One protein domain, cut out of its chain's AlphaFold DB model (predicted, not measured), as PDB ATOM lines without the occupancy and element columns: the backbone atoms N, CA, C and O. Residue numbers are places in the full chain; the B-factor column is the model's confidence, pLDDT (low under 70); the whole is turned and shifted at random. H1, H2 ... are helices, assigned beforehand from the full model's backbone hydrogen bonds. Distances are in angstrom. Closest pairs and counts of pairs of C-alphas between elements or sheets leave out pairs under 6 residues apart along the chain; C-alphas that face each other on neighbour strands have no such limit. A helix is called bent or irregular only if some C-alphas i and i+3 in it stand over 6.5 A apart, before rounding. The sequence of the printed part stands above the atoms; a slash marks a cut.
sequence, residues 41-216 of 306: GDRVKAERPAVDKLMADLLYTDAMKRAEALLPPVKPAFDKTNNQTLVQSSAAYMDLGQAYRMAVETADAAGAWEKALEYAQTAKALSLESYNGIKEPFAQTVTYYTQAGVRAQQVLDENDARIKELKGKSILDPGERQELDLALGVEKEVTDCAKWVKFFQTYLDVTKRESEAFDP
ATOM      1  N   GLY A  41       2.249 -18.427  -1.252       86.38
ATOM      2  CA  GLY A  41       3.705 -18.536  -1.273       86.38
ATOM      3  C   GLY A  41       4.206 -19.840  -1.901       86.38
ATOM      4  O   GLY A  41       5.129 -19.814  -2.718       86.38
ATOM      5  N   ASP A  42       3.579 -20.979  -1.598       88.12
ATOM      6  CA  ASP A  42       3.952 -22.268  -2.201       88.12
ATOM      7  C   ASP A  42       3.618 -22.323  -3.692       88.12
ATOM      8  O   ASP A  42       4.418 -22.813  -4.489       88.12
ATOM      9  N   ARG A  43       2.473 -21.760  -4.096       90.81
ATOM     10  CA  ARG A  43       2.092 -21.650  -5.512       90.81
ATOM     11  C   ARG A  43       3.066 -20.768  -6.292       90.81
ATOM     12  O   ARG A  43       3.483 -21.152  -7.381       90.81
ATOM     13  N   VAL A  44       3.475 -19.632  -5.725       91.44
ATOM     14  CA  VAL A  44       4.487 -18.736  -6.313       91.44
ATOM     15  C   VAL A  44       5.816 -19.473  -6.486       91.44
ATOM     16  O   VAL A  44       6.401 -19.438  -7.569       91.44
ATOM     17  N   LYS A  45       6.282 -20.193  -5.458       91.12
ATOM     18  CA  LYS A  45       7.514 -21.000  -5.538       91.12
ATOM     19  C   LYS A  45       7.420 -22.101  -6.593       91.12
ATOM     20  O   LYS A  45       8.388 -22.323  -7.313       91.12
ATOM     21  N   ALA A  46       6.273 -22.772  -6.696       93.75
ATOM     22  CA  ALA A  46       6.049 -23.840  -7.666       93.75
ATOM     23  C   ALA A  46       6.002 -23.326  -9.115       93.75
ATOM     24  O   ALA A  46       6.512 -23.985 -10.018       93.75
ATOM     25  N   GLU A  47       5.425 -22.144  -9.341       93.75
ATOM     26  CA  GLU A  47       5.335 -21.528 -10.670       93.75
ATOM     27  C   GLU A  47       6.643 -20.860 -11.121       93.75
ATOM     28  O   GLU A  47       6.902 -20.763 -12.325       93.75
ATOM     29  N   ARG A  48       7.500 -20.440 -10.178       94.38
ATOM     30  CA  ARG A  48       8.732 -19.688 -10.466       94.38
ATOM     31  C   ARG A  48       9.618 -20.324 -11.551       94.38
ATOM     32  O   ARG A  48       9.963 -19.600 -12.482       94.38
ATOM     33  N   PRO A  49       9.931 -21.639 -11.541       97.06
ATOM     34  CA  PRO A  49      10.776 -22.239 -12.576       97.06
ATOM     35  C   PRO A  49      10.176 -22.151 -13.982       97.06
ATOM     36  O   PRO A  49      10.901 -21.989 -14.964       97.06
ATOM     37  N   ALA A  50       8.851 -22.257 -14.099       97.25
ATOM     38  CA  ALA A  50       8.179 -22.177 -15.387       97.25
ATOM     39  C   ALA A  50       8.160 -20.738 -15.922       97.25
ATOM     40  O   ALA A  50       8.372 -20.528 -17.117       97.25
ATOM     41  N   VAL A  51       7.957 -19.756 -15.039       97.38
ATOM     42  CA  VAL A  51       8.066 -18.329 -15.373       97.38
ATOM     43  C   VAL A  51       9.499 -17.976 -15.777       97.38
ATOM     44  O   VAL A  51       9.695 -17.376 -16.830       97.38
ATOM     45  N   ASP A  52      10.501 -18.410 -15.011       97.25
ATOM     46  CA  ASP A  52      11.913 -18.147 -15.310       97.25
ATOM     47  C   ASP A  52      12.336 -18.778 -16.645       97.25
ATOM     48  O   ASP A  52      13.066 -18.156 -17.416       97.25
ATOM     49  N   LYS A  53      11.821 -19.972 -16.974       97.69
ATOM     50  CA  LYS A  53      12.034 -20.579 -18.292       97.69
ATOM     51  C   LYS A  53      11.453 -19.720 -19.417       97.69
ATOM     52  O   LYS A  53      12.154 -19.451 -20.384       97.69
ATOM     53  N   LEU A  54      10.213 -19.242 -19.283       98.06
ATOM     54  CA  LEU A  54       9.607 -18.351 -20.282       98.06
ATOM     55  C   LEU A  54      10.397 -17.042 -20.425       98.06
ATOM     56  O   LEU A  54      10.576 -16.553 -21.538       98.06
ATOM     57  N   MET A  55      10.911 -16.496 -19.321       97.38
ATOM     58  CA  MET A  55      11.772 -15.311 -19.332       97.38
ATOM     59  C   MET A  55      13.105 -15.580 -20.044       97.38
ATOM     60  O   MET A  55      13.551 -14.747 -20.831       97.38
ATOM     61  N   ALA A  56      13.723 -16.740 -19.820       96.56
ATOM     62  CA  ALA A  56      14.948 -17.151 -20.508       96.56
ATOM     63  C   ALA A  56      14.719 -17.392 -22.011       96.56
ATOM     64  O   ALA A  56      15.541 -16.992 -22.837       96.56
ATOM     65  N   ASP A  57      13.566 -17.960 -22.365       96.19
ATOM     66  CA  ASP A  57      13.122 -18.178 -23.745       96.19
ATOM     67  C   ASP A  57      12.625 -16.877 -24.416       96.19
ATOM     68  O   ASP A  57      12.235 -16.885 -25.588       96.19
ATOM     69  N   LEU A  58      12.677 -15.743 -23.697       97.06
ATOM     70  CA  LEU A  58      12.252 -14.407 -24.131       97.06
ATOM     71  C   LEU A  58      10.753 -14.316 -24.482       97.06
ATOM     72  O   LEU A  58      10.326 -13.419 -25.209       97.06
ATOM     73  N   LEU A  59       9.944 -15.230 -23.944       96.25
ATOM     74  CA  LEU A  59       8.486 -15.285 -24.070       96.25
ATOM     75  C   LEU A  59       7.824 -14.431 -22.978       96.25
ATOM     76  O   LEU A  59       7.004 -14.902 -22.188       96.25
ATOM     77  N   TYR A  60       8.205 -13.153 -22.913       96.62
ATOM     78  CA  TYR A  60       7.888 -12.282 -21.777       96.62
ATOM     79  C   TYR A  60       6.388 -12.049 -21.573       96.62
ATOM     80  O   TYR A  60       5.923 -12.008 -20.438       96.62
ATOM     81  N   THR A  61       5.604 -11.960 -22.651       95.75
ATOM     82  CA  THR A  61       4.144 -11.809 -22.551       95.75
ATOM     83  C   THR A  61       3.470 -13.027 -21.931       95.75
ATOM     84  O   THR A  61       2.474 -12.883 -21.229       95.75
ATOM     85  N   ASP A  62       4.000 -14.227 -22.168       97.38
ATOM     86  CA  ASP A  62       3.444 -15.454 -21.593       97.38
ATOM     87  C   ASP A  62       3.935 -15.660 -20.158       97.38
ATOM     88  O   ASP A  62       3.155 -16.080 -19.302       97.38
ATOM     89  N   ALA A  63       5.184 -15.276 -19.864       97.94
ATOM     90  CA  ALA A  63       5.692 -15.200 -18.494       97.94
ATOM     91  C   ALA A  63       4.824 -14.266 -17.634       97.94
ATOM     92  O   ALA A  63       4.391 -14.646 -16.546       97.94
ATOM     93  N   MET A  64       4.505 -13.082 -18.166       98.06
ATOM     94  CA  MET A  64       3.645 -12.096 -17.516       98.06
ATOM     95  C   MET A  64       2.244 -12.643 -17.244       98.06
ATOM     96  O   MET A  64       1.782 -12.558 -16.112       98.06
ATOM     97  N   LYS A  65       1.596 -13.287 -18.224       97.81
ATOM     98  CA  LYS A  65       0.273 -13.907 -18.016       97.81
ATOM     99  C   LYS A  65       0.282 -14.958 -16.904       97.81
ATOM    100  O   LYS A  65      -0.673 -15.042 -16.137       97.81
ATOM    101  N   ARG A  66       1.341 -15.771 -16.805       97.81
ATOM    102  CA  ARG A  66       1.462 -16.767 -15.724       97.81
ATOM    103  C   ARG A  66       1.649 -16.114 -14.359       97.81
ATOM    104  O   ARG A  66       1.041 -16.574 -13.397       97.81
ATOM    105  N   ALA A  67       2.438 -15.045 -14.281       97.38
ATOM    106  CA  ALA A  67       2.589 -14.277 -13.049       97.38
ATOM    107  C   ALA A  67       1.271 -13.589 -12.641       97.38
ATOM    108  O   ALA A  67       0.861 -13.690 -11.489       97.38
ATOM    109  N   GLU A  68       0.559 -12.967 -13.587       96.88
ATOM    110  CA  GLU A  68      -0.755 -12.344 -13.357       96.88
ATOM    111  C   GLU A  68      -1.798 -13.366 -12.868       96.88
ATOM    112  O   GLU A  68      -2.604 -13.047 -11.998       96.88
ATOM    113  N   ALA A  69      -1.757 -14.612 -13.353       96.31
ATOM    114  CA  ALA A  69      -2.673 -15.676 -12.930       96.31
ATOM    115  C   ALA A  69      -2.508 -16.107 -11.455       96.31
ATOM    116  O   ALA A  69      -3.377 -16.793 -10.907       96.31
ATOM    117  N   LEU A  70      -1.403 -15.729 -10.805       94.75
ATOM    118  CA  LEU A  70      -1.198 -15.941  -9.370       94.75
ATOM    119  C   LEU A  70      -1.835 -14.842  -8.518       94.75
ATOM    120  O   LEU A  70      -2.088 -15.074  -7.334       94.75
ATOM    121  N   LEU A  71      -2.094 -13.669  -9.097       95.12
ATOM    122  CA  LEU A  71      -2.670 -12.549  -8.370       95.12
ATOM    123  C   LEU A  71      -4.149 -12.842  -8.074       95.12
ATOM    124  O   LEU A  71      -4.910 -13.193  -8.981       95.12
ATOM    125  N   PRO A  72      -4.589 -12.721  -6.811       90.44
ATOM    126  CA  PRO A  72      -5.984 -12.922  -6.477       90.44
ATOM    127  C   PRO A  72      -6.832 -11.800  -7.102       90.44
ATOM    128  O   PRO A  72      -6.424 -10.638  -7.080       90.44
ATOM    129  N   PRO A  73      -8.043 -12.109  -7.603       88.00
ATOM    130  CA  PRO A  73      -8.929 -11.099  -8.188       88.00
ATOM    131  C   PRO A  73      -9.449 -10.102  -7.142       88.00
ATOM    132  O   PRO A  73      -9.905  -9.016  -7.487       88.00
ATOM    133  N   VAL A  74      -9.399 -10.481  -5.862       87.38
ATOM    134  CA  VAL A  74      -9.807  -9.659  -4.726       87.38
ATOM    135  C   VAL A  74      -8.692  -9.693  -3.692       87.38
ATOM    136  O   VAL A  74      -8.245 -10.770  -3.291       87.38
ATOM    137  N   LYS A  75      -8.257  -8.511  -3.242       88.75
ATOM    138  CA  LYS A  75      -7.300  -8.381  -2.140       88.75
ATOM    139  C   LYS A  75      -7.865  -9.079  -0.887       88.75
ATOM    140  O   LYS A  75      -8.984  -8.745  -0.490       88.75
ATOM    141  N   PRO A  76      -7.123 -10.000  -0.242       89.06
ATOM    142  CA  PRO A  76      -7.537 -10.592   1.028       89.06
ATOM    143  C   PRO A  76      -7.772  -9.523   2.101       89.06
ATOM    144  O   PRO A  76      -7.072  -8.514   2.139       89.06
ATOM    145  N   ALA A  77      -8.745  -9.737   2.987       91.94
ATOM    146  CA  ALA A  77      -8.968  -8.840   4.115       91.94
ATOM    147  C   ALA A  77      -7.863  -9.006   5.171       91.94
ATOM    148  O   ALA A  77      -7.420 -10.121   5.442       91.94
ATOM    149  N   PHE A  78      -7.455  -7.901   5.795       93.00
ATOM    150  CA  PHE A  78      -6.527  -7.926   6.921       93.00
ATOM    151  C   PHE A  78      -7.299  -8.065   8.242       93.00
ATOM    152  O   PHE A  78      -7.896  -7.096   8.722       93.00
ATOM    153  N   ASP A  79      -7.300  -9.262   8.827       92.44
ATOM    154  CA  ASP A  79      -8.010  -9.567  10.071       92.44
ATOM    155  C   ASP A  79      -7.198  -9.103  11.292       92.44
ATOM    156  O   ASP A  79      -6.056  -9.516  11.504       92.44
ATOM    157  N   LYS A  80      -7.813  -8.233  12.105       93.62
ATOM    158  CA  LYS A  80      -7.215  -7.629  13.308       93.62
ATOM    159  C   LYS A  80      -7.815  -8.140  14.622       93.62
ATOM    160  O   LYS A  80      -7.618  -7.518  15.660       93.62
ATOM    161  N   THR A  81      -8.563  -9.239  14.584       93.00
ATOM    162  CA  THR A  81      -9.302  -9.786  15.732       93.00
ATOM    163  C   THR A  81      -8.390 -10.170  16.894       93.00
ATOM    164  O   THR A  81      -8.710  -9.876  18.044       93.00
ATOM    165  N   ASN A  82      -7.271 -10.849  16.626       91.88
ATOM    166  CA  ASN A  82      -6.312 -11.248  17.658       91.88
ATOM    167  C   ASN A  82      -4.913 -11.501  17.067       91.88
ATOM    168  O   ASN A  82      -4.714 -11.476  15.857       91.88
ATOM    169  N   ASN A  83      -3.930 -11.789  17.926       87.81
ATOM    170  CA  ASN A  83      -2.545 -12.012  17.498       87.81
ATOM    171  C   ASN A  83      -2.384 -13.157  16.487       87.81
ATOM    172  O   ASN A  83      -1.536 -13.061  15.603       87.81
ATOM    173  N   GLN A  84      -3.192 -14.216  16.576       90.75
ATOM    174  CA  GLN A  84      -3.141 -15.311  15.609       90.75
ATOM    175  C   GLN A  84      -3.631 -14.852  14.231       90.75
ATOM    176  O   GLN A  84      -2.957 -15.116  13.232       90.75
ATOM    177  N   THR A  85      -4.753 -14.129  14.165       92.19
ATOM    178  CA  THR A  85      -5.285 -13.633  12.886       92.19
ATOM    179  C   THR A  85      -4.413 -12.530  12.283       92.19
ATOM    180  O   THR A  85      -4.237 -12.494  11.064       92.19
ATOM    181  N   LEU A  86      -3.759 -11.713  13.116       90.81
ATOM    182  CA  LEU A  86      -2.748 -10.738  12.688       90.81
ATOM    183  C   LEU A  86      -1.527 -11.414  12.047       90.81
ATOM    184  O   LEU A  86      -1.080 -10.992  10.981       90.81
ATOM    185  N   VAL A  87      -1.002 -12.481  12.665       90.31
ATOM    186  CA  VAL A  87       0.110 -13.273  12.106       90.31
ATOM    187  C   VAL A  87      -0.278 -13.879  10.756       90.31
ATOM    188  O   VAL A  87       0.481 -13.772   9.793       90.31
ATOM    189  N   GLN A  88      -1.464 -14.489  10.674       89.12
ATOM    190  CA  GLN A  88      -1.964 -15.114   9.446       89.12
ATOM    191  C   GLN A  88      -2.175 -14.086   8.327       89.12
ATOM    192  O   GLN A  88      -1.731 -14.308   7.202       89.12
ATOM    193  N   SER A  89      -2.789 -12.943   8.645       90.81
ATOM    194  CA  SER A  89      -3.012 -11.854   7.685       90.81
ATOM    195  C   SER A  89      -1.694 -11.272   7.185       90.81
ATOM    196  O   SER A  89      -1.526 -11.063   5.985       90.81
ATOM    197  N   SER A  90      -0.726 -11.068   8.085       89.88
ATOM    198  CA  SER A  90       0.598 -10.572   7.711       89.88
ATOM    199  C   SER A  90       1.343 -11.551   6.802       89.88
ATOM    200  O   SER A  90       1.884 -11.130   5.781       89.88
ATOM    201  N   ALA A  91       1.314 -12.853   7.103       89.00
ATOM    202  CA  ALA A  91       1.911 -13.874   6.242       89.00
ATOM    203  C   ALA A  91       1.251 -13.913   4.850       89.00
ATOM    204  O   ALA A  91       1.949 -13.926   3.839       89.00
ATOM    205  N   ALA A  92      -0.083 -13.845   4.785       90.50
ATOM    206  CA  ALA A  92      -0.810 -13.804   3.517       90.50
ATOM    207  C   ALA A  92      -0.457 -12.563   2.675       90.50
ATOM    208  O   ALA A  92      -0.320 -12.656   1.455       90.50
ATOM    209  N   TYR A  93      -0.272 -11.405   3.316       92.75
ATOM    210  CA  TYR A  93       0.153 -10.179   2.641       92.75
ATOM    211  C   TYR A  93       1.608 -10.255   2.152       92.75
ATOM    212  O   TYR A  93       1.895  -9.765   1.061       92.75
ATOM    213  N   MET A  94       2.514 -10.899   2.900       88.00
ATOM    214  CA  MET A  94       3.888 -11.156   2.435       88.00
ATOM    215  C   MET A  94       3.906 -12.066   1.200       88.00
ATOM    216  O   MET A  94       4.578 -11.750   0.218       88.00
ATOM    217  N   ASP A  95       3.134 -13.156   1.213       89.88
ATOM    218  CA  ASP A  95       2.995 -14.054   0.059       89.88
ATOM    219  C   ASP A  95       2.451 -13.310  -1.169       89.88
ATOM    220  O   ASP A  95       2.942 -13.482  -2.289       89.88
ATOM    221  N   LEU A  96       1.460 -12.441  -0.955       93.12
ATOM    222  CA  LEU A  96       0.906 -11.601  -2.009       93.12
ATOM    223  C   LEU A  96       1.942 -10.601  -2.544       93.12
ATOM    224  O   LEU A  96       2.038 -10.415  -3.756       93.12
ATOM    225  N   GLY A  97       2.768 -10.018  -1.673       92.38
ATOM    226  CA  GLY A  97       3.903  -9.181  -2.066       92.38
ATOM    227  C   GLY A  97       4.890  -9.910  -2.984       92.38
ATOM    228  O   GLY A  97       5.329  -9.343  -3.986       92.38
ATOM    229  N   GLN A  98       5.187 -11.188  -2.719       90.62
ATOM    230  CA  GLN A  98       6.045 -12.005  -3.592       90.62
ATOM    231  C   GLN A  98       5.398 -12.293  -4.954       90.62
ATOM    232  O   GLN A  98       6.080 -12.250  -5.981       90.62
ATOM    233  N   ALA A  99       4.085 -12.535  -4.988       95.31
ATOM    234  CA  ALA A  99       3.352 -12.692  -6.244       95.31
ATOM    235  C   ALA A  99       3.399 -11.401  -7.083       95.31
ATOM    236  O   ALA A  99       3.729 -11.447  -8.271       95.31
ATOM    237  N   TYR A 100       3.171 -10.238  -6.462       96.38
ATOM    238  CA  TYR A 100       3.304  -8.955  -7.155       96.38
ATOM    239  C   TYR A 100       4.731  -8.684  -7.617       96.38
ATOM    240  O   TYR A 100       4.913  -8.193  -8.725       96.38
ATOM    241  N   ARG A 101       5.757  -9.044  -6.838       93.75
ATOM    242  CA  ARG A 101       7.152  -8.914  -7.282       93.75
ATOM    243  C   ARG A 101       7.416  -9.695  -8.573       93.75
ATOM    244  O   ARG A 101       8.020  -9.153  -9.495       93.75
ATOM    245  N   MET A 102       6.922 -10.930  -8.675       95.69
ATOM    246  CA  MET A 102       7.012 -11.714  -9.914       95.69
ATOM    247  C   MET A 102       6.256 -11.042 -11.076       95.69
ATOM    248  O   MET A 102       6.747 -11.023 -12.207       95.69
ATOM    249  N   ALA A 103       5.089 -10.450 -10.805       98.00
ATOM    250  CA  ALA A 103       4.330  -9.695 -11.803       98.00
ATOM    251  C   ALA A 103       5.084  -8.435 -12.277       98.00
ATOM    252  O   ALA A 103       5.107  -8.161 -13.474       98.00
ATOM    253  N   VAL A 104       5.767  -7.712 -11.382       97.88
ATOM    254  CA  VAL A 104       6.637  -6.572 -11.732       97.88
ATOM    255  C   VAL A 104       7.777  -7.018 -12.648       97.88
ATOM    256  O   VAL A 104       7.974  -6.430 -13.708       97.88
ATOM    257  N   GLU A 105       8.513  -8.066 -12.264       96.62
ATOM    258  CA  GLU A 105       9.678  -8.565 -13.015       96.62
ATOM    259  C   GLU A 105       9.304  -8.980 -14.447       96.62
ATOM    260  O   GLU A 105       9.998  -8.654 -15.413       96.62
ATOM    261  N   THR A 106       8.180  -9.683 -14.591       98.19
ATOM    262  CA  THR A 106       7.694 -10.154 -15.894       98.19
ATOM    263  C   THR A 106       7.080  -9.031 -16.731       98.19
ATOM    264  O   THR A 106       7.341  -8.971 -17.935       98.19
ATOM    265  N   ALA A 107       6.337  -8.102 -16.120       98.38
ATOM    266  CA  ALA A 107       5.790  -6.931 -16.806       98.38
ATOM    267  C   ALA A 107       6.892  -5.981 -17.303       98.38
ATOM    268  O   ALA A 107       6.804  -5.485 -18.429       98.38
ATOM    269  N   ASP A 108       7.956  -5.774 -16.519       97.81
ATOM    270  CA  ASP A 108       9.118  -4.986 -16.942       97.81
ATOM    271  C   ASP A 108       9.788  -5.605 -18.178       97.81
ATOM    272  O   ASP A 108      10.008  -4.927 -19.187       97.81
ATOM    273  N   ALA A 109      10.037  -6.919 -18.156       97.00
ATOM    274  CA  ALA A 109      10.617  -7.612 -19.305       97.00
ATOM    275  C   ALA A 109       9.701  -7.601 -20.540       97.00
ATOM    276  O   ALA A 109      10.192  -7.498 -21.665       97.00
ATOM    277  N   ALA A 110       8.382  -7.648 -20.342       97.50
ATOM    278  CA  ALA A 110       7.392  -7.518 -21.407       97.50
ATOM    279  C   ALA A 110       7.229  -6.073 -21.922       97.50
ATOM    280  O   ALA A 110       6.406  -5.833 -22.805       97.50
ATOM    281  N   GLY A 111       7.977  -5.101 -21.384       96.75
ATOM    282  CA  GLY A 111       7.875  -3.690 -21.762       96.75
ATOM    283  C   GLY A 111       6.584  -3.011 -21.287       96.75
ATOM    284  O   GLY A 111       6.296  -1.881 -21.685       96.75
ATOM    285  N   ALA A 112       5.800  -3.668 -20.430       98.00
ATOM    286  CA  ALA A 112       4.560  -3.151 -19.862       98.00
ATOM    287  C   ALA A 112       4.854  -2.316 -18.602       98.00
ATOM    288  O   ALA A 112       4.389  -2.630 -17.507       98.00
ATOM    289  N   TRP A 113       5.666  -1.267 -18.751       98.25
ATOM    290  CA  TRP A 113       6.205  -0.483 -17.633       98.25
ATOM    291  C   TRP A 113       5.132   0.191 -16.776       98.25
ATOM    292  O   TRP A 113       5.284   0.257 -15.560       98.25
ATOM    293  N   GLU A 114       4.022   0.623 -17.372       98.19
ATOM    294  CA  GLU A 114       2.884   1.182 -16.638       98.19
ATOM    295  C   GLU A 114       2.261   0.138 -15.697       98.19
ATOM    296  O   GLU A 114       2.022   0.426 -14.526       98.19
ATOM    297  N   LYS A 115       2.081  -1.101 -16.172       97.88
ATOM    298  CA  LYS A 115       1.601  -2.212 -15.336       97.88
ATOM    299  C   LYS A 115       2.630  -2.627 -14.287       97.88
ATOM    300  O   LYS A 115       2.268  -2.909 -13.150       97.88
ATOM    301  N   ALA A 116       3.914  -2.661 -14.644       98.38
ATOM    302  CA  ALA A 116       4.978  -2.962 -13.691       98.38
ATOM    303  C   ALA A 116       4.996  -1.939 -12.539       98.38
ATOM    304  O   ALA A 116       5.129  -2.328 -11.379       98.38
ATOM    305  N   LEU A 117       4.793  -0.650 -12.840       98.56
ATOM    306  CA  LEU A 117       4.639   0.393 -11.826       98.56
ATOM    307  C   LEU A 117       3.397   0.160 -10.956       98.56
ATOM    308  O   LEU A 117       3.506   0.202  -9.732       98.56
ATOM    309  N   GLU A 118       2.244  -0.129 -11.565       98.19
ATOM    310  CA  GLU A 118       0.998  -0.428 -10.845       98.19
ATOM    311  C   GLU A 118       1.174  -1.601  -9.865       98.19
ATOM    312  O   GLU A 118       0.803  -1.507  -8.691       98.19
ATOM    313  N   TYR A 119       1.804  -2.693 -10.305       97.94
ATOM    314  CA  TYR A 119       2.102  -3.841  -9.448       97.94
ATOM    315  C   TYR A 119       3.077  -3.496  -8.324       97.94
ATOM    316  O   TYR A 119       2.847  -3.901  -7.183       97.94
ATOM    317  N   ALA A 120       4.125  -2.716  -8.601       97.62
ATOM    318  CA  ALA A 120       5.087  -2.299  -7.583       97.62
ATOM    319  C   ALA A 120       4.436  -1.396  -6.522       97.62
ATOM    320  O   ALA A 120       4.643  -1.594  -5.323       97.62
ATOM    321  N   GLN A 121       3.600  -0.443  -6.945       97.88
ATOM    322  CA  GLN A 121       2.842   0.429  -6.044       97.88
ATOM    323  C   GLN A 121       1.826  -0.362  -5.215       97.88
ATOM    324  O   GLN A 121       1.693  -0.122  -4.013       97.88
ATOM    325  N   THR A 122       1.158  -1.345  -5.821       96.44
ATOM    326  CA  THR A 122       0.223  -2.230  -5.117       96.44
ATOM    327  C   THR A 122       0.945  -3.064  -4.056       96.44
ATOM    328  O   THR A 122       0.510  -3.106  -2.905       96.44
ATOM    329  N   ALA A 123       2.090  -3.663  -4.393       95.19
ATOM    330  CA  ALA A 123       2.907  -4.429  -3.451       95.19
ATOM    331  C   ALA A 123       3.425  -3.572  -2.285       95.19
ATOM    332  O   ALA A 123       3.378  -3.998  -1.125       95.19
ATOM    333  N   LYS A 124       3.858  -2.338  -2.576       96.00
ATOM    334  CA  LYS A 124       4.241  -1.348  -1.562       96.00
ATOM    335  C   LYS A 124       3.076  -1.034  -0.622       96.00
ATOM    336  O   LYS A 124       3.239  -1.092   0.595       96.00
ATOM    337  N   ALA A 125       1.899  -0.730  -1.172       96.00
ATOM    338  CA  ALA A 125       0.712  -0.400  -0.387       96.00
ATOM    339  C   ALA A 125       0.292  -1.560   0.529       96.00
ATOM    340  O   ALA A 125       0.014  -1.337   1.706       96.00
ATOM    341  N   LEU A 126       0.321  -2.796   0.020       94.94
ATOM    342  CA  LEU A 126       0.059  -4.005   0.804       94.94
ATOM    343  C   LEU A 126       1.057  -4.174   1.950       94.94
ATOM    344  O   LEU A 126       0.662  -4.384   3.094       94.94
ATOM    345  N   SER A 127       2.350  -4.051   1.660       93.75
ATOM    346  CA  SER A 127       3.402  -4.233   2.664       93.75
ATOM    347  C   SER A 127       3.298  -3.181   3.775       93.75
ATOM    348  O   SER A 127       3.408  -3.506   4.961       93.75
ATOM    349  N   LEU A 128       2.981  -1.935   3.411       96.62
ATOM    350  CA  LEU A 128       2.716  -0.856   4.362       96.62
ATOM    351  C   LEU A 128       1.439  -1.096   5.182       96.62
ATOM    352  O   LEU A 128       1.438  -0.880   6.394       96.62
ATOM    353  N   GLU A 129       0.359  -1.563   4.552       95.81
ATOM    354  CA  GLU A 129      -0.887  -1.930   5.236       95.81
ATOM    355  C   GLU A 129      -0.653  -3.051   6.257       95.81
ATOM    356  O   GLU A 129      -1.115  -2.937   7.395       95.81
ATOM    357  N   SER A 130       0.122  -4.080   5.897       94.56
ATOM    358  CA  SER A 130       0.481  -5.168   6.811       94.56
ATOM    359  C   SER A 130       1.287  -4.661   8.002       94.56
ATOM    360  O   SER A 130       0.964  -5.007   9.139       94.56
ATOM    361  N   TYR A 131       2.327  -3.852   7.770       96.38
ATOM    362  CA  TYR A 131       3.138  -3.307   8.860       96.38
ATOM    363  C   TYR A 131       2.293  -2.429   9.790       96.38
ATOM    364  O   TYR A 131       2.287  -2.641  11.002       96.38
ATOM    365  N   ASN A 132       1.493  -1.513   9.237       96.56
ATOM    366  CA  ASN A 132       0.587  -0.669  10.021       96.56
ATOM    367  C   ASN A 132      -0.466  -1.485  10.786       96.56
ATOM    368  O   ASN A 132      -0.889  -1.081  11.868       96.56
ATOM    369  N   GLY A 133      -0.889  -2.627  10.238       95.31
ATOM    370  CA  GLY A 133      -1.822  -3.544  10.879       95.31
ATOM    371  C   GLY A 133      -1.259  -4.215  12.132       95.31
ATOM    372  O   GLY A 133      -2.009  -4.395  13.090       95.31
ATOM    373  N   ILE A 134       0.037  -4.544  12.148       94.88
ATOM    374  CA  ILE A 134       0.661  -5.277  13.264       94.88
ATOM    375  C   ILE A 134       1.504  -4.412  14.202       94.88
ATOM    376  O   ILE A 134       1.765  -4.842  15.325       94.88
ATOM    377  N   LYS A 135       1.929  -3.217  13.767       97.19
ATOM    378  CA  LYS A 135       2.921  -2.393  14.475       97.19
ATOM    379  C   LYS A 135       2.578  -2.198  15.949       97.19
ATOM    380  O   LYS A 135       3.386  -2.523  16.812       97.19
ATOM    381  N   GLU A 136       1.385  -1.682  16.226       97.00
ATOM    382  CA  GLU A 136       0.960  -1.387  17.595       97.00
ATOM    383  C   GLU A 136       0.600  -2.661  18.388       97.00
ATOM    384  O   GLU A 136       1.176  -2.860  19.461       97.00
ATOM    385  N   PRO A 137      -0.245  -3.590  17.884       96.50
ATOM    386  CA  PRO A 137      -0.585  -4.807  18.630       96.50
ATOM    387  C   PRO A 137       0.626  -5.669  19.006       96.50
ATOM    388  O   PRO A 137       0.709  -6.196  20.121       96.50
ATOM    389  N   PHE A 138       1.594  -5.819  18.097       96.88
ATOM    390  CA  PHE A 138       2.775  -6.634  18.374       96.88
ATOM    391  C   PHE A 138       3.753  -5.904  19.291       96.88
ATOM    392  O   PHE A 138       4.328  -6.558  20.157       96.88
ATOM    393  N   ALA A 139       3.891  -4.575  19.204       97.88
ATOM    394  CA  ALA A 139       4.695  -3.811  20.162       97.88
ATOM    395  C   ALA A 139       4.146  -3.922  21.598       97.88
ATOM    396  O   ALA A 139       4.907  -4.132  22.550       97.88
ATOM    397  N   GLN A 140       2.821  -3.862  21.760       97.12
ATOM    398  CA  GLN A 140       2.164  -4.088  23.052       97.12
ATOM    399  C   GLN A 140       2.389  -5.520  23.555       97.12
ATOM    400  O   GLN A 140       2.723  -5.725  24.721       97.12
ATOM    401  N   THR A 141       2.285  -6.508  22.664       94.62
ATOM    402  CA  THR A 141       2.528  -7.919  22.999       94.62
ATOM    403  C   THR A 141       3.985  -8.169  23.413       94.62
ATOM    404  O   THR A 141       4.236  -8.848  24.409       94.62
ATOM    405  N   VAL A 142       4.956  -7.576  22.708       97.19
ATOM    406  CA  VAL A 142       6.384  -7.612  23.071       97.19
ATOM    407  C   VAL A 142       6.599  -7.004  24.456       97.19
ATOM    408  O   VAL A 142       7.263  -7.609  25.299       97.19
ATOM    409  N   THR A 143       5.997  -5.843  24.721       98.12
ATOM    410  CA  THR A 143       6.091  -5.170  26.025       98.12
ATOM    411  C   THR A 143       5.527  -6.047  27.142       98.12
ATOM    412  O   THR A 143       6.177  -6.224  28.173       98.12
ATOM    413  N   TYR A 144       4.358  -6.653  26.917       96.88
ATOM    414  CA  TYR A 144       3.720  -7.558  27.869       96.88
ATOM    415  C   TYR A 144       4.628  -8.738  28.234       96.88
ATOM    416  O   TYR A 144       4.919  -8.935  29.416       96.88
ATOM    417  N   TYR A 145       5.121  -9.489  27.243       96.38
ATOM    418  CA  TYR A 145       5.962 -10.661  27.508       96.38
ATOM    419  C   TYR A 145       7.327 -10.287  28.090       96.38
ATOM    420  O   TYR A 145       7.863 -11.034  28.905       96.38
ATOM    421  N   THR A 146       7.866  -9.114  27.748       97.44
ATOM    422  CA  THR A 146       9.094  -8.602  28.375       97.44
ATOM    423  C   THR A 146       8.880  -8.385  29.872       97.44
ATOM    424  O   THR A 146       9.653  -8.880  30.690       97.44
ATOM    425  N   GLN A 147       7.802  -7.696  30.255       96.56
ATOM    426  CA  GLN A 147       7.485  -7.457  31.666       96.56
ATOM    427  C   GLN A 147       7.131  -8.747  32.412       96.56
ATOM    428  O   GLN A 147       7.521  -8.906  33.567       96.56
ATOM    429  N   ALA A 148       6.397  -9.664  31.775       94.69
ATOM    430  CA  ALA A 148       6.073 -10.964  32.356       94.69
ATOM    431  C   ALA A 148       7.340 -11.788  32.628       94.69
ATOM    432  O   ALA A 148       7.528 -12.242  33.752       94.69
ATOM    433  N   GLY A 149       8.258 -11.868  31.659       95.81
ATOM    434  CA  GLY A 149       9.536 -12.561  31.823       95.81
ATOM    435  C   GLY A 149      10.404 -11.971  32.937       95.81
ATOM    436  O   GLY A 149      10.966 -12.724  33.727       95.81
ATOM    437  N   VAL A 150      10.463 -10.639  33.062       97.00
ATOM    438  CA  VAL A 150      11.181  -9.970  34.167       97.00
ATOM    439  C   VAL A 150      10.573 -10.329  35.524       97.00
ATOM    440  O   VAL A 150      11.308 -10.659  36.450       97.00
ATOM    441  N   ARG A 151       9.240 -10.311  35.648       95.56
ATOM    442  CA  ARG A 151       8.564 -10.704  36.896       95.56
ATOM    443  C   ARG A 151       8.799 -12.175  37.235       95.56
ATOM    444  O   ARG A 151       9.070 -12.485  38.388       95.56
ATOM    445  N   ALA A 152       8.721 -13.066  36.246       94.81
ATOM    446  CA  ALA A 152       8.991 -14.488  36.436       94.81
ATOM    447  C   ALA A 152      10.440 -14.722  36.896       94.81
ATOM    448  O   ALA A 152      10.669 -15.462  37.849       94.81
ATOM    449  N   GLN A 153      11.411 -14.026  36.296       97.00
ATOM    450  CA  GLN A 153      12.809 -14.106  36.722       97.00
ATOM    451  C   GLN A 153      12.996 -13.609  38.159       97.00
ATOM    452  O   GLN A 153      13.655 -14.276  38.948       97.00
ATOM    453  N   GLN A 154      12.357 -12.497  38.529       96.12
ATOM    454  CA  GLN A 154      12.415 -11.983  39.896       96.12
ATOM    455  C   GLN A 154      11.897 -13.007  40.920       96.12
ATOM    456  O   GLN A 154      12.508 -13.179  41.971       96.12
ATOM    457  N   VAL A 155      10.816 -13.733  40.605       94.00
ATOM    458  CA  VAL A 155      10.305 -14.810  41.472       94.00
ATOM    459  C   VAL A 155      11.337 -15.928  41.641       94.00
ATOM    460  O   VAL A 155      11.482 -16.450  42.745       94.00
ATOM    461  N   LEU A 156      12.066 -16.299  40.587       95.44
ATOM    462  CA  LEU A 156      13.134 -17.300  40.691       95.44
ATOM    463  C   LEU A 156      14.297 -16.789  41.544       95.44
ATOM    464  O   LEU A 156      14.768 -17.516  42.416       95.44
ATOM    465  N   ASP A 157      14.711 -15.541  41.342       97.00
ATOM    466  CA  ASP A 157      15.834 -14.929  42.056       97.00
ATOM    467  C   ASP A 157      15.544 -14.794  43.559       97.00
ATOM    468  O   ASP A 157      16.385 -15.135  44.392       97.00
ATOM    469  N   GLU A 158      14.328 -14.371  43.923       95.31
ATOM    470  CA  GLU A 158      13.877 -14.271  45.319       95.31
ATOM    471  C   GLU A 158      13.857 -15.635  46.037       95.31
ATOM    472  O   GLU A 158      13.873 -15.683  47.268       95.31
ATOM    473  N   ASN A 159      13.844 -16.744  45.285       94.44
ATOM    474  CA  ASN A 159      13.646 -18.101  45.807       94.44
ATOM    475  C   ASN A 159      14.758 -19.082  45.473       94.44
ATOM    476  O   ASN A 159      14.645 -20.272  45.778       94.44
ATOM    477  N   ASP A 160      15.853 -18.585  44.909       96.38
ATOM    478  CA  ASP A 160      16.968 -19.379  44.406       96.38
ATOM    479  C   ASP A 160      17.489 -20.386  45.446       96.38
ATOM    480  O   ASP A 160      17.661 -21.567  45.143       96.38
ATOM    481  N   ALA A 161      17.648 -19.960  46.704       96.75
ATOM    482  CA  ALA A 161      18.120 -20.829  47.780       96.75
ATOM    483  C   ALA A 161      17.173 -22.013  48.052       96.75
ATOM    484  O   ALA A 161      17.627 -23.156  48.151       96.75
ATOM    485  N   ARG A 162      15.858 -21.762  48.128       95.38
ATOM    486  CA  ARG A 162      14.847 -22.806  48.364       95.38
ATOM    487  C   ARG A 162      14.714 -23.727  47.155       95.38
ATOM    488  O   ARG A 162      14.628 -24.940  47.317       95.38
ATOM    489  N   ILE A 163      14.757 -23.174  45.945       95.75
ATOM    490  CA  ILE A 163      14.716 -23.956  44.705       95.75
ATOM    491  C   ILE A 163      15.933 -24.889  44.626       95.75
ATOM    492  O   ILE A 163      15.775 -26.068  44.308       95.75
ATOM    493  N   LYS A 164      17.135 -24.403  44.964       97.00
ATOM    494  CA  LYS A 164      18.357 -25.225  45.030       97.00
ATOM    495  C   LYS A 164      18.262 -26.324  46.084       97.00
ATOM    496  O   LYS A 164      18.651 -27.453  45.799       97.00
ATOM    497  N   GLU A 165      17.719 -26.017  47.264       96.75
ATOM    498  CA  GLU A 165      17.463 -27.019  48.307       96.75
ATOM    499  C   GLU A 165      16.541 -28.130  47.782       96.75
ATOM    500  O   GLU A 165      16.895 -29.306  47.849       96.75
ATOM    501  N   LEU A 166      15.393 -27.764  47.200       95.56
ATOM    502  CA  LEU A 166      14.406 -28.708  46.669       95.56
ATOM    503  C   LEU A 166      14.968 -29.555  45.517       95.56
ATOM    504  O   LEU A 166      14.768 -30.767  45.491       95.56
ATOM    505  N   LYS A 167      15.723 -28.948  44.592       95.44
ATOM    506  CA  LYS A 167      16.392 -29.665  43.490       95.44
ATOM    507  C   LYS A 167      17.488 -30.624  43.978       95.44
ATOM    508  O   LYS A 167      17.817 -31.566  43.262       95.44
ATOM    509  N   GLY A 168      18.056 -30.386  45.162       95.94
ATOM    510  CA  GLY A 168      19.118 -31.205  45.752       95.94
ATOM    511  C   GLY A 168      18.637 -32.406  46.574       95.94
ATOM    512  O   GLY A 168      19.451 -33.269  46.908       95.94
ATOM    513  N   LYS A 169      17.343 -32.493  46.914       95.44
ATOM    514  CA  LYS A 169      16.792 -33.606  47.706       95.44
ATOM    515  C   LYS A 169      16.528 -34.837  46.840       95.44
ATOM    516  O   LYS A 169      15.945 -34.751  45.765       95.44
ATOM    517  N   SER A 170      16.894 -36.013  47.353       91.62
ATOM    518  CA  SER A 170      16.612 -37.304  46.707       91.62
ATOM    519  C   SER A 170      15.175 -37.793  46.918       91.62
ATOM    520  O   SER A 170      14.687 -38.606  46.138       91.62
ATOM    521  N   ILE A 171      14.504 -37.328  47.977       93.62
ATOM    522  CA  ILE A 171      13.107 -37.636  48.305       93.62
ATOM    523  C   ILE A 171      12.441 -36.320  48.715       93.62
ATOM    524  O   ILE A 171      12.949 -35.633  49.597       93.62
ATOM    525  N   LEU A 172      11.330 -35.985  48.060       94.81
ATOM    526  CA  LEU A 172      10.501 -34.816  48.353       94.81
ATOM    527  C   LEU A 172       9.174 -35.295  48.932       94.81
ATOM    528  O   LEU A 172       8.593 -36.257  48.416       94.81
ATOM    529  N   ASP A 173       8.678 -34.620  49.963       95.62
ATOM    530  CA  ASP A 173       7.287 -34.814  50.367       95.62
ATOM    531  C   ASP A 173       6.315 -34.202  49.325       95.62
ATOM    532  O   ASP A 173       6.739 -33.460  48.431       95.62
ATOM    533  N   PRO A 174       5.006 -34.514  49.378       95.50
ATOM    534  CA  PRO A 174       4.051 -34.005  48.393       95.50
ATOM    535  C   PRO A 174       3.979 -32.472  48.296       95.50
ATOM    536  O   PRO A 174       3.746 -31.948  47.205       95.50
ATOM    537  N   GLY A 175       4.177 -31.751  49.403       95.06
ATOM    538  CA  GLY A 175       4.177 -30.288  49.422       95.06
ATOM    539  C   GLY A 175       5.446 -29.718  48.795       95.06
ATOM    540  O   GLY A 175       5.374 -28.853  47.925       95.06
ATOM    541  N   GLU A 176       6.603 -30.271  49.152       94.62
ATOM    542  CA  GLU A 176       7.894 -29.914  48.556       94.62
ATOM    543  C   GLU A 176       7.945 -30.206  47.052       94.62
ATOM    544  O   GLU A 176       8.500 -29.430  46.269       94.62
ATOM    545  N   ARG A 177       7.322 -31.310  46.625       95.19
ATOM    546  CA  ARG A 177       7.178 -31.641  45.208       95.19
ATOM    547  C   ARG A 177       6.355 -30.587  44.474       95.19
ATOM    548  O   ARG A 177       6.763 -30.143  43.403       95.19
ATOM    549  N   GLN A 178       5.237 -30.164  45.060       95.75
ATOM    550  CA  GLN A 178       4.395 -29.117  44.491       95.75
ATOM    551  C   GLN A 178       5.139 -27.775  44.391       95.75
ATOM    552  O   GLN A 178       5.026 -27.097  43.371       95.75
ATOM    553  N   GLU A 179       5.911 -27.394  45.414       93.00
ATOM    554  CA  GLU A 179       6.749 -26.185  45.387       93.00
ATOM    555  C   GLU A 179       7.775 -26.227  44.247       93.00
ATOM    556  O   GLU A 179       7.911 -25.257  43.497       93.00
ATOM    557  N   LEU A 180       8.461 -27.361  44.078       93.56
ATOM    558  CA  LEU A 180       9.431 -27.533  43.001       93.56
ATOM    559  C   LEU A 180       8.765 -27.484  41.619       93.56
ATOM    560  O   LEU A 180       9.272 -26.807  40.728       93.56
ATOM    561  N   ASP A 181       7.628 -28.157  41.435       94.56
ATOM    562  CA  ASP A 181       6.909 -28.157  40.155       94.56
ATOM    563  C   ASP A 181       6.415 -26.740  39.781       94.56
ATOM    564  O   ASP A 181       6.455 -26.364  38.606       94.56
ATOM    565  N   LEU A 182       6.030 -25.913  40.764       94.25
ATOM    566  CA  LEU A 182       5.714 -24.495  40.542       94.25
ATOM    567  C   LEU A 182       6.946 -23.696  40.103       94.25
ATOM    568  O   LEU A 182       6.867 -22.967  39.116       94.25
ATOM    569  N   ALA A 183       8.087 -23.862  40.780       94.25
ATOM    570  CA  ALA A 183       9.331 -23.191  40.403       94.25
ATOM    571  C   ALA A 183       9.775 -23.562  38.977       94.25
ATOM    572  O   ALA A 183      10.129 -22.685  38.192       94.25
ATOM    573  N   LEU A 184       9.675 -24.841  38.601       94.31
ATOM    574  CA  LEU A 184       9.931 -25.302  37.231       94.31
ATOM    575  C   LEU A 184       8.944 -24.691  36.219       94.31
ATOM    576  O   LEU A 184       9.316 -24.397  35.081       94.31
ATOM    577  N   GLY A 185       7.692 -24.471  36.628       95.12
ATOM    578  CA  GLY A 185       6.706 -23.727  35.845       95.12
ATOM    579  C   GLY A 185       7.140 -22.285  35.567       95.12
ATOM    580  O   GLY A 185       7.054 -21.837  34.424       95.12
ATOM    581  N   VAL A 186       7.676 -21.591  36.573       94.31
ATOM    582  CA  VAL A 186       8.197 -20.219  36.432       94.31
ATOM    583  C   VAL A 186       9.475 -20.188  35.576       94.31
ATOM    584  O   VAL A 186       9.607 -19.326  34.708       94.31
ATOM    585  N   GLU A 187      10.383 -21.165  35.716       94.75
ATOM    586  CA  GLU A 187      11.554 -21.318  34.823       94.75
ATOM    587  C   GLU A 187      11.134 -21.466  33.352       94.75
ATOM    588  O   GLU A 187      11.723 -20.865  32.440       94.75
ATOM    589  N   LYS A 188      10.070 -22.237  33.108       94.81
ATOM    590  CA  LYS A 188       9.480 -22.368  31.777       94.81
ATOM    591  C   LYS A 188       8.855 -21.053  31.301       94.81
ATOM    592  O   LYS A 188       9.047 -20.700  30.139       94.81
ATOM    593  N   GLU A 189       8.156 -20.319  32.166       93.19
ATOM    594  CA  GLU A 189       7.554 -19.021  31.831       93.19
ATOM    595  C   GLU A 189       8.603 -18.002  31.364       93.19
ATOM    596  O   GLU A 189       8.392 -17.361  30.334       93.19
ATOM    597  N   VAL A 190       9.755 -17.902  32.041       95.00
ATOM    598  CA  VAL A 190      10.875 -17.042  31.601       95.00
ATOM    599  C   VAL A 190      11.297 -17.395  30.173       95.00
ATOM    600  O   VAL A 190      11.414 -16.526  29.302       95.00
ATOM    601  N   THR A 191      11.475 -18.692  29.914       95.75
ATOM    602  CA  THR A 191      11.886 -19.200  28.601       95.75
ATOM    603  C   THR A 191      10.838 -18.912  27.523       95.75
ATOM    604  O   THR A 191      11.181 -18.484  26.417       95.75
ATOM    605  N   ASP A 192       9.560 -19.139  27.815       94.12
ATOM    606  CA  ASP A 192       8.475 -18.945  26.855       94.12
ATOM    607  C   ASP A 192       8.203 -17.453  26.596       94.12
ATOM    608  O   ASP A 192       8.007 -17.068  25.441       94.12
ATOM    609  N   CYS A 193       8.310 -16.588  27.610       93.56
ATOM    610  CA  CYS A 193       8.254 -15.134  27.435       93.56
ATOM    611  C   CYS A 193       9.333 -14.644  26.461       93.56
ATOM    612  O   CYS A 193       9.026 -13.913  25.517       93.56
ATOM    613  N   ALA A 194      10.582 -15.094  26.626       97.31
ATOM    614  CA  ALA A 194      11.675 -14.731  25.725       97.31
ATOM    615  C   ALA A 194      11.424 -15.195  24.276       97.31
ATOM    616  O   ALA A 194      11.698 -14.452  23.326       97.31
ATOM    617  N   LYS A 195      10.857 -16.397  24.085       96.31
ATOM    618  CA  LYS A 195      10.465 -16.890  22.752       96.31
ATOM    619  C   LYS A 195       9.405 -15.998  22.110       96.31
ATOM    620  O   LYS A 195       9.553 -15.650  20.940       96.31
ATOM    621  N   TRP A 196       8.366 -15.614  22.853       93.88
ATOM    622  CA  TRP A 196       7.296 -14.768  22.322       93.88
ATOM    623  C   TRP A 196       7.773 -13.355  21.998       93.88
ATOM    624  O   TRP A 196       7.454 -12.852  20.922       93.88
ATOM    625  N   VAL A 197       8.599 -12.749  22.859       96.88
ATOM    626  CA  VAL A 197       9.259 -11.467  22.561       96.88
ATOM    627  C   VAL A 197      10.008 -11.556  21.234       96.88
ATOM    628  O   VAL A 197       9.759 -10.758  20.332       96.88
ATOM    629  N   LYS A 198      10.865 -12.573  21.072       96.44
ATOM    630  CA  LYS A 198      11.624 -12.774  19.833       96.44
ATOM    631  C   LYS A 198      10.710 -12.972  18.622       96.44
ATOM    632  O   LYS A 198      10.978 -12.405  17.564       96.44
ATOM    633  N   PHE A 199       9.649 -13.764  18.765       92.81
ATOM    634  CA  PHE A 199       8.691 -14.045  17.697       92.81
ATOM    635  C   PHE A 199       8.021 -12.763  17.185       92.81
ATOM    636  O   PHE A 199       8.144 -12.439  16.004       92.81
ATOM    637  N   PHE A 200       7.373 -11.994  18.065       92.50
ATOM    638  CA  PHE A 200       6.650 -10.784  17.661       92.50
ATOM    639  C   PHE A 200       7.589  -9.668  17.193       92.50
ATOM    640  O   PHE A 200       7.278  -8.991  16.211       92.50
ATOM    641  N   GLN A 201       8.766  -9.526  17.812       95.69
ATOM    642  CA  GLN A 201       9.777  -8.571  17.353       95.69
ATOM    643  C   GLN A 201      10.270  -8.904  15.939       95.69
ATOM    644  O   GLN A 201      10.377  -8.017  15.100       95.69
ATOM    645  N   THR A 202      10.483 -10.189  15.633       91.44
ATOM    646  CA  THR A 202      10.885 -10.614  14.282       91.44
ATOM    647  C   THR A 202       9.827 -10.238  13.242       91.44
ATOM    648  O   THR A 202      10.176  -9.750  12.169       91.44
ATOM    649  N   TYR A 203       8.535 -10.406  13.550       88.06
ATOM    650  CA  TYR A 203       7.458  -9.975  12.651       88.06
ATOM    651  C   TYR A 203       7.465  -8.460  12.416       88.06
ATOM    652  O   TYR A 203       7.314  -8.025  11.271       88.06
ATOM    653  N   LEU A 204       7.669  -7.657  13.466       94.38
ATOM    654  CA  LEU A 204       7.788  -6.200  13.345       94.38
ATOM    655  C   LEU A 204       8.954  -5.807  12.431       94.38
ATOM    656  O   LEU A 204       8.775  -5.003  11.518       94.38
ATOM    657  N   ASP A 205      10.123  -6.408  12.638       93.31
ATOM    658  CA  ASP A 205      11.330  -6.065  11.885       93.31
ATOM    659  C   ASP A 205      11.214  -6.469  10.409       93.31
ATOM    660  O   ASP A 205      11.577  -5.698   9.515       93.31
ATOM    661  N   VAL A 206      10.683  -7.667  10.138       89.75
ATOM    662  CA  VAL A 206      10.500  -8.179   8.772       89.75
ATOM    663  C   VAL A 206       9.448  -7.366   8.021       89.75
ATOM    664  O   VAL A 206       9.730  -6.894   6.924       89.75
ATOM    665  N   THR A 207       8.263  -7.145   8.598       89.69
ATOM    666  CA  THR A 207       7.207  -6.370   7.915       89.69
ATOM    667  C   THR A 207       7.599  -4.921   7.679       89.69
ATOM    668  O   THR A 207       7.279  -4.375   6.624       89.69
ATOM    669  N   LYS A 208       8.335  -4.303   8.612       94.88
ATOM    670  CA  LYS A 208       8.882  -2.963   8.403       94.88
ATOM    671  C   LYS A 208       9.819  -2.944   7.197       94.88
ATOM    672  O   LYS A 208       9.642  -2.114   6.310       94.88
ATOM    673  N   ARG A 209      10.767  -3.886   7.129       90.44
ATOM    674  CA  ARG A 209      11.694  -3.995   5.994       90.44
ATOM    675  C   ARG A 209      10.953  -4.201   4.672       90.44
ATOM    676  O   ARG A 209      11.261  -3.523   3.700       90.44
ATOM    677  N   GLU A 210       9.972  -5.099   4.636       86.69
ATOM    678  CA  GLU A 210       9.163  -5.349   3.433       86.69
ATOM    679  C   GLU A 210       8.359  -4.109   3.008       86.69
ATOM    680  O   GLU A 210       8.233  -3.840   1.815       86.69
ATOM    681  N   SER A 211       7.880  -3.294   3.959       90.00
ATOM    682  CA  SER A 211       7.160  -2.047   3.648       90.00
ATOM    683  C   SER A 211       8.002  -1.013   2.891       90.00
ATOM    684  O   SER A 211       7.449  -0.193   2.162       90.00
ATOM    685  N   GLU A 212       9.327  -1.098   3.012       91.50
ATOM    686  CA  GLU A 212      10.306  -0.219   2.358       91.50
ATOM    687  C   GLU A 212      10.944  -0.896   1.121       91.50
ATOM    688  O   GLU A 212      11.514  -0.234   0.253       91.50
ATOM    689  N   ALA A 213      10.823  -2.223   0.984       87.38
ATOM    690  CA  ALA A 213      11.526  -3.015  -0.031       87.38
ATOM    691  C   ALA A 213      11.093  -2.719  -1.479       87.38
ATOM    692  O   ALA A 213      11.854  -2.971  -2.416       87.38
ATOM    693  N   PHE A 214       9.887  -2.182  -1.672       90.06
ATOM    694  CA  PHE A 214       9.342  -1.862  -2.993       90.06
ATOM    695  C   PHE A 214       9.661  -0.435  -3.464       90.06
ATOM    696  O   PHE A 214       9.475  -0.145  -4.646       90.06
ATOM    697  N   ASP A 215      10.191   0.439  -2.600       92.94
ATOM    698  CA  ASP A 215      10.546   1.817  -2.974       92.94
ATOM    699  C   ASP A 215      11.539   1.892  -4.144       92.94
ATOM    700  O   ASP A 215      11.284   2.647  -5.089       92.94
ATOM    701  N   PRO A 216      12.625   1.091  -4.172       93.38
ATOM    702  CA  PRO A 216      13.536   1.086  -5.310       93.38
ATOM    703  C   PRO A 216      12.855   0.626  -6.602       93.38
ATOM    704  O   PRO A 216      13.142   1.170  -7.664       93.38
TER     705      PRO A 216
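What this domain is: This is residues 41 to 216 of the 306 residues of an uncharacterized protein of Holophagaceae bacterium (UniProt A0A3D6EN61). A long helical rod: H4a and H5, two long helices, run side by side in opposite directions, and H3 packs on H4a over one half. H1 and H2 pack on H3 at that end, while the short arm H4b turns across the other. The 176 printed residues hold five named helices, H1 to H5 in chain order, and no named strand: all helix. The whole is extended, with a radius of gyration of the C-alphas of 24.6 A and spans of 77 by 31 by 26 A.

How they stand to each other: H1, residues 41 to 56, is irregular, C-alphas 46 and 49 being 7.0 A apart. It forms a hairpin with H2, residues 60 to 68; the closest C-alphas, Val 51 and Ala 63, are 5.0 A apart. H3, residues 83 to 109, is the hub, touching four helices; its closest C-alphas to H2 are Thr 106 and Met 64, 4.8 A. H4, residues 113 to 168, was assigned as one helix by its hydrogen bonds but is bent, with C-alphas 158 and 161 8.2 A apart. Its arm H4a, residues 113 to 158, itself irregular with C-alphas 133 and 136 7.6 A apart, touches H3 at a shallow tilt of 29 degrees, opposite ways; the closest C-alphas, Val 104 and Ala 116, are 4.4 A apart. H5, residues 174 to 213, touches H4a at a shallow tilt of 23 degrees, opposite ways, the closest C-alphas being Ser 127 and Ser 211, 4.5 A. H3, H4a and H5 form an up and down bundle, each running against the one before. H4b, residues 161 to 168, touches H5 about perpendicular at 74 degrees, with C-alphas 166 and 180 closest at 6.3 A. Every O i to N i+4 pair is within hydrogen-bond range in H2, H3, H4b and H5; H1 has 10 of 12 and H4a 40 of 42.

Where its parts are: H1 begins at C-alpha 41 (3.705, -18.536, -1.273). H3 measures 39.3 A, H4a 64.9 A and H5 58.0 A, ending at C-alpha 213 (11.526, -3.015, -0.031).

The domain as a whole: The C-alphas farthest apart, Gly 111 and Asp 173, are 78.6 A apart. The link from H2 to H3, residues 69 to 82, is long. The printed part has no cut, and no printed residue has pLDDT under 70.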